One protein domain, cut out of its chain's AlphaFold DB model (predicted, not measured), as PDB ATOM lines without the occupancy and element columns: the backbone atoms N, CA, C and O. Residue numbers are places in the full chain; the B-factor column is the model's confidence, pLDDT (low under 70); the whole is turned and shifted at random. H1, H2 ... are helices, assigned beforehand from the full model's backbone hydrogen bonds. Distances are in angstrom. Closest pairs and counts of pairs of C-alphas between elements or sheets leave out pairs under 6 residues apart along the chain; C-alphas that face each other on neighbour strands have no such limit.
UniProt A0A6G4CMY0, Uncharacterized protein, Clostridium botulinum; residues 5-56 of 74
ATOM      1  N   ASP A   5     150.005 168.222 281.911       81.31
ATOM      2  CA  ASP A   5     151.038 167.390 281.291       81.31
ATOM      3  C   ASP A   5     152.028 166.825 282.315       81.31
ATOM      4  O   ASP A   5     152.363 165.645 282.256       81.31
ATOM      5  N   ILE A   6     152.434 167.625 283.305       82.38
ATOM      6  CA  ILE A   6     153.340 167.188 284.380       82.38
ATOM      7  C   ILE A   6     152.626 166.210 285.304       82.38
ATOM      8  O   ILE A   6     153.155 165.145 285.619       82.38
ATOM      9  N   GLY A   7     151.392 166.533 285.693       83.50
ATOM     10  CA  GLY A   7     150.597 165.641 286.523       83.50
ATOM     11  C   GLY A   7     150.331 164.297 285.846       83.50
ATOM     12  O   GLY A   7     150.445 163.245 286.478       83.50
ATOM     13  N   LYS A   8     150.053 164.318 284.539       87.88
ATOM     14  CA  LYS A   8     149.919 163.109 283.727       87.88
ATOM     15  C   LYS A   8     151.239 162.347 283.617       87.88
ATOM     16  O   LYS A   8     151.237 161.143 283.839       87.88
ATOM     17  N   LEU A   9     152.361 163.025 283.367       89.44
ATOM     18  CA  LEU A   9     153.682 162.395 283.286       89.44
ATOM     19  C   LEU A   9     154.053 161.670 284.586       89.44
ATOM     20  O   LEU A   9     154.534 160.535 284.541       89.44
ATOM     21  N   ILE A  10     153.816 162.303 285.738       87.81
ATOM     22  CA  ILE A  10     154.062 161.689 287.047       87.81
ATOM     23  C   ILE A  10     153.130 160.490 287.238       87.81
ATOM     24  O   ILE A  10     153.611 159.415 287.596       87.81
ATOM     25  N   LYS A  11     151.833 160.631 286.919       88.31
ATOM     26  CA  LYS A  11     150.865 159.525 286.989       88.31
ATOM     27  C   LYS A  11     151.275 158.332 286.128       88.31
ATOM     28  O   LYS A  11     151.325 157.215 286.640       88.31
ATOM     29  N   ASP A  12     151.648 158.573 284.876       92.06
ATOM     30  CA  ASP A  12     152.061 157.542 283.919       92.06
ATOM     31  C   ASP A  12     153.342 156.814 284.374       92.06
ATOM     32  O   ASP A  12     153.554 155.649 284.037       92.06
ATOM     33  N   ASN A  13     154.171 157.461 285.203       92.44
ATOM     34  CA  ASN A  13     155.398 156.886 285.762       92.44
ATOM     35  C   ASN A  13     155.272 156.423 287.225       92.44
ATOM     36  O   ASN A  13     156.256 155.947 287.792       92.44
ATOM     37  N   THR A  14     154.086 156.486 287.836       91.00
ATOM     38  CA  THR A  14     153.873 156.150 289.257       91.00
ATOM     39  C   THR A  14     154.414 154.770 289.622       91.00
ATOM     40  O   THR A  14     155.144 154.633 290.602       91.00
ATOM     41  N   LYS A  15     154.142 153.750 288.795       92.38
ATOM     42  CA  LYS A  15     154.662 152.388 289.010       92.38
ATOM     43  C   LYS A  15     156.190 152.358 289.085       92.38
ATOM     44  O   LYS A  15     156.745 151.807 290.026       92.38
ATOM     45  N   ARG A  16     156.866 153.032 288.151       93.56
ATOM     46  CA  ARG A  16     158.333 153.129 288.118       93.56
ATOM     47  C   ARG A  16     158.886 153.843 289.355       93.56
ATOM     48  O   ARG A  16     159.916 153.435 289.886       93.56
ATOM     49  N   LEU A  17     158.212 154.894 289.823       93.19
ATOM     50  CA  LEU A  17     158.599 155.616 291.039       93.19
ATOM     51  C   LEU A  17     158.440 154.747 292.301       93.19
ATOM     52  O   LEU A  17     159.278 154.833 293.204       93.19
ATOM     53  N   ILE A  18     157.416 153.887 292.348       92.31
ATOM     54  CA  ILE A  18     157.211 152.899 293.421       92.31
ATOM     55  C   ILE A  18     158.290 151.813 293.379       92.31
ATOM     56  O   ILE A  18     158.906 151.529 294.406       92.31
ATOM     57  N   ASP A  19     158.582 151.260 292.201       93.81
ATOM     58  CA  ASP A  19     159.610 150.222 292.026       93.81
ATOM     59  C   ASP A  19     160.994 150.717 292.475       93.81
ATOM     60  O   ASP A  19     161.765 149.989 293.108       93.81
ATOM     61  N   LYS A  20     161.291 151.997 292.219       92.81
ATOM     62  CA  LYS A  20     162.511 152.673 292.685       92.81
ATOM     63  C   LYS A  20     162.477 153.102 294.152       92.81
ATOM     64  O   LYS A  20     163.459 153.664 294.635       92.81
ATOM     65  N   LYS A  21     161.383 152.833 294.870       93.00
ATOM     66  CA  LYS A  21     161.165 153.217 296.276       93.00
ATOM     67  C   LYS A  21     161.264 154.728 296.513       93.00
ATOM     68  O   LYS A  21     161.612 155.157 297.611       93.00
ATOM     69  N   ILE A  22     160.969 155.531 295.489       90.88
ATOM     70  CA  ILE A  22     160.919 156.994 295.596       90.88
ATOM     71  C   ILE A  22     159.618 157.398 296.294       90.88
ATOM     72  O   ILE A  22     159.627 158.189 297.233       90.88
ATOM     73  N   ILE A  23     158.501 156.792 295.894       89.38
ATOM     74  CA  ILE A  23     157.196 156.949 296.549       89.38
ATOM     75  C   ILE A  23     156.682 155.584 297.000       89.38
ATOM     76  O   ILE A  23     157.057 154.554 296.445       89.38
ATOM     77  N   LYS A  24     155.828 155.559 298.024       86.38
ATOM     78  CA  LYS A  24     155.287 154.300 298.563       86.38
ATOM     79  C   LYS A  24     154.085 153.788 297.772       86.38
ATOM     80  O   LYS A  24     153.908 152.583 297.640       86.38
ATOM     81  N   ASN A  25     153.239 154.702 297.306       85.81
ATOM     82  CA  ASN A  25     152.012 154.427 296.566       85.81
ATOM     83  C   ASN A  25     151.536 155.708 295.857       85.81
ATOM     84  O   ASN A  25     152.121 156.776 296.043       85.81
ATOM     85  N   GLU A  26     150.467 155.595 295.069       79.81
ATOM     86  CA  GLU A  26     149.899 156.713 294.300       79.81
ATOM     87  C   GLU A  26     149.327 157.830 295.194       79.81
ATOM     88  O   GLU A  26     149.385 158.999 294.827       79.81
ATOM     89  N   ASN A  27     148.848 157.494 296.398       75.75
ATOM     90  CA  ASN A  27     148.299 158.465 297.354       75.75
ATOM     91  C   ASN A  27     149.387 159.346 297.987       75.75
ATOM     92  O   ASN A  27     149.090 160.396 298.543       75.75
ATOM     93  N   ASN A  28     150.655 158.938 297.900       77.94
ATOM     94  CA  ASN A  28     151.780 159.668 298.480       77.94
ATOM     95  C   ASN A  28     152.255 160.838 297.595       77.94
ATOM     96  O   ASN A  28     153.251 161.471 297.930       77.94
ATOM     97  N   LEU A  29     151.596 161.088 296.455       76.38
ATOM     98  CA  LEU A  29     151.922 162.177 295.527       76.38
ATOM     99  C   LEU A  29     151.481 163.558 296.040       76.38
ATOM    100  O   LEU A  29     152.101 164.555 295.689       76.38
ATOM    101  N   GLU A  30     150.444 163.614 296.877       74.12
ATOM    102  CA  GLU A  30     149.959 164.858 297.499       74.12
ATOM    103  C   GLU A  30     150.755 165.240 298.760       74.12
ATOM    104  O   GLU A  30     150.697 166.384 299.198       74.12
ATOM    105  N   ASP A  31     151.534 164.302 299.311       81.44
ATOM    106  CA  ASP A  31     152.340 164.468 300.527       81.44
ATOM    107  C   ASP A  31     153.792 164.023 300.274       81.44
ATOM    108  O   ASP A  31     154.318 163.061 300.846       81.44
ATOM    109  N   LEU A  32     154.423 164.679 299.297       84.31
ATOM    110  CA  LEU A  32     155.816 164.440 298.937       84.31
ATOM    111  C   LEU A  32     156.746 165.287 299.803       84.31
ATOM    112  O   LEU A  32     156.652 166.511 299.850       84.31
ATOM    113  N   THR A  33     157.729 164.632 300.412       88.12
ATOM    114  CA  THR A  33     158.873 165.334 301.005       88.12
ATOM    115  C   THR A  33     159.759 165.951 299.918       88.12
ATOM    116  O   THR A  33     159.794 165.467 298.785       88.12
ATOM    117  N   LEU A  34     160.541 166.980 300.264       84.69
ATOM    118  CA  LEU A  34     161.454 167.638 299.318       84.69
ATOM    119  C   LEU A  34     162.450 166.655 298.669       84.69
ATOM    120  O   LEU A  34     162.663 166.714 297.464       84.69
ATOM    121  N   ASP A  35     162.982 165.695 299.433       88.75
ATOM    122  CA  ASP A  35     163.871 164.637 298.919       88.75
ATOM    123  C   ASP A  35     163.178 163.754 297.864       88.75
ATOM    124  O   ASP A  35     163.766 163.397 296.842       88.75
ATOM    125  N   GLN A  36     161.897 163.430 298.065       89.69
ATOM    126  CA  GLN A  36     161.126 162.685 297.071       89.69
ATOM    127  C   GLN A  36     160.870 163.525 295.821       89.69
ATOM    128  O   GLN A  36     160.997 163.005 294.714       89.69
ATOM    129  N   VAL A  37     160.560 164.815 295.976       88.00
ATOM    130  CA  VAL A  37     160.393 165.740 294.845       88.00
ATOM    131  C   VAL A  37     161.681 165.830 294.021       88.00
ATOM    132  O   VAL A  37     161.621 165.703 292.799       88.00
ATOM    133  N   GLU A  38     162.844 165.971 294.659       87.88
ATOM    134  CA  GLU A  38     164.148 165.991 293.980       87.88
ATOM    135  C   GLU A  38     164.419 164.693 293.208       87.88
ATOM    136  O   GLU A  38     164.834 164.724 292.046       87.88
ATOM    137  N   LYS A  39     164.126 163.538 293.815       91.75
ATOM    138  CA  LYS A  39     164.280 162.230 293.161       91.75
ATOM    139  C   LYS A  39     163.334 162.054 291.975       91.75
ATOM    140  O   LYS A  39     163.759 161.516 290.956       91.75
ATOM    141  N   ILE A  40     162.083 162.509 292.079       89.81
ATOM    142  CA  ILE A  40     161.118 162.487 290.965       89.81
ATOM    143  C   ILE A  40     161.591 163.413 289.840       89.81
ATOM    144  O   ILE A  40     161.593 162.999 288.682       89.81
ATOM    145  N   ALA A  41     162.030 164.630 290.174       89.00
ATOM    146  CA  ALA A  41     162.551 165.602 289.213       89.00
ATOM    147  C   ALA A  41     163.733 165.032 288.427       89.00
ATOM    148  O   ALA A  41     163.747 165.082 287.198       89.00
ATOM    149  N   HIS A  42     164.683 164.414 289.130       90.06
ATOM    150  CA  HIS A  42     165.826 163.755 288.516       90.06
ATOM    151  C   HIS A  42     165.412 162.551 287.653       90.06
ATOM    152  O   HIS A  42     165.888 162.394 286.532       90.06
ATOM    153  N   GLU A  43     164.514 161.698 288.151       90.06
ATOM    154  CA  GLU A  43     164.093 160.474 287.458       90.06
ATOM    155  C   GLU A  43     163.300 160.748 286.176       90.06
ATOM    156  O   GLU A  43     163.461 160.034 285.182       90.06
ATOM    157  N   LEU A  44     162.431 161.759 286.207       89.06
ATOM    158  CA  LEU A  44     161.568 162.139 285.087       89.06
ATOM    159  C   LEU A  44     162.164 163.267 284.239       89.06
ATOM    160  O   LEU A  44     161.575 163.630 283.222       89.06
ATOM    161  N   ASN A  45     163.329 163.793 284.630       87.19
ATOM    162  CA  ASN A  45     163.995 164.932 284.001       87.19
ATOM    163  C   ASN A  45     163.051 166.143 283.838       87.19
ATOM    164  O   ASN A  45     162.932 166.718 282.753       87.19
ATOM    165  N   ILE A  46     162.366 166.501 284.926       84.06
ATOM    166  CA  ILE A  46     161.443 167.644 285.020       84.06
ATOM    167  C   ILE A  46     161.879 168.605 286.124       84.06
ATOM    168  O   ILE A  46     162.693 168.258 286.981       84.06
ATOM    169  N   CYS A  47     161.346 169.822 286.121       83.00
ATOM    170  CA  CYS A  47     161.711 170.818 287.114       83.00
ATOM    171  C   CYS A  47     161.053 170.517 288.470       83.00
ATOM    172  O   CYS A  47     159.886 170.138 288.540       83.00
ATOM    173  N   ILE A  48     161.776 170.746 289.571       83.88
ATOM    174  CA  ILE A  48     161.230 170.596 290.932       83.88
ATOM    175  C   ILE A  48     160.018 171.525 291.112       83.88
ATOM    176  O   ILE A  48     159.005 171.099 291.662       83.88
ATOM    177  N   MET A  49     160.073 172.754 290.580       79.50
ATOM    178  CA  MET A  49     158.927 173.675 290.616       79.50
ATOM    179  C   MET A  49     157.716 173.160 289.863       79.50
ATOM    180  O   MET A  49     156.604 173.369 290.330       79.50
ATOM    181  N   ASP A  50     157.906 172.460 288.745       79.75
ATOM    182  CA  ASP A  50     156.780 171.892 288.007       79.75
ATOM    183  C   ASP A  50     156.035 170.871 288.868       79.75
ATOM    184  O   ASP A  50     154.806 170.850 288.874       79.75
ATOM    185  N   ILE A  51     156.771 170.064 289.637       82.44
ATOM    186  CA  ILE A  51     156.199 169.102 290.583       82.44
ATOM    187  C   ILE A  51     155.506 169.843 291.729       82.44
ATOM    188  O   ILE A  51     154.333 169.584 291.991       82.44
ATOM    189  N   ILE A  52     156.198 170.784 292.383       80.75
ATOM    190  CA  ILE A  52     155.652 171.551 293.514       80.75
ATOM    191  C   ILE A  52     154.371 172.276 293.096       80.75
ATOM    192  O   ILE A  52     153.352 172.136 293.764       80.75
ATOM    193  N   CYS A  53     154.372 172.980 291.962       77.94
ATOM    194  CA  CYS A  53     153.191 173.671 291.451       77.94
ATOM    195  C   CYS A  53     152.070 172.719 291.020       77.94
ATOM    196  O   CYS A  53     150.902 173.097 291.089       77.94
ATOM    197  N   CYS A  54     152.383 171.486 290.608       79.62
ATOM    198  CA  CYS A  54     151.360 170.511 290.231       79.62
ATOM    199  C   CYS A  54     150.492 170.069 291.421       79.62
ATOM    200  O   CYS A  54     149.287 169.838 291.251       79.62
ATOM    201  N   TYR A  55     151.108 170.000 292.607       74.50
ATOM    202  CA  TYR A  55     150.481 169.587 293.866       74.50
ATOM    203  C   TYR A  55     150.223 170.749 294.840       74.50
ATOM    204  O   TYR A  55     149.635 170.538 295.897       74.50
ATOM    205  N   CYS A  56     150.610 171.979 294.493       72.81
ATOM    206  CA  CYS A  56     150.346 173.157 295.311       72.81
ATOM    207  C   CYS A  56     148.841 173.500 295.288       72.81
ATOM    208  O   CYS A  56     148.272 173.676 294.205       72.81
TER     209      CYS A  56
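What this domain is: This is residues 5 to 56 of the 74 residues of an uncharacterized protein of Clostridium botulinum (UniProt A0A6G4CMY0). Five short helices fold into a small rounded ball; H1, H4 and H5 stand about perpendicular to one another, and H2 lies across the body from H5. The printed part has 52 residues, with H1 to H5 in chain order and no named strand: all helix. It is compact, with a radius of gyration of the C-alphas of 9.4 A and spans of 23 by 19 by 18 A.

How they stand to each other: Start at H1, residues 5 to 12; it touches H5, residues 48 to 55, closest at the C-alphas of Gly 7 and Cys 54, 6.2 A, about perpendicular at 81 degrees. H2, residues 14 to 19, is close but not clearly touching to H3, residues 26 to 29: C-alphas 14 and 26, the closest, are 6.4 A apart. H4, residues 34 to 44, touches H5 at C-alphas 41 and 48, the closest, 5.4 A. Every O i to N i+4 pair is within hydrogen-bond range in H1, H2, H4 and H5; H3 is too short for one.

Where its parts are: Find C-alpha 5 at (151.038, 167.390, 281.291), where H1 begins. H4 runs 15.3 A; H5, 11.2 A, ends at (150.481, 169.587, 293.866).

The domain as a whole: C-alphas 19 and 56, the farthest apart, are 25.0 A apart. The printed part has no cut; no printed residue is under 70 in pLDDT.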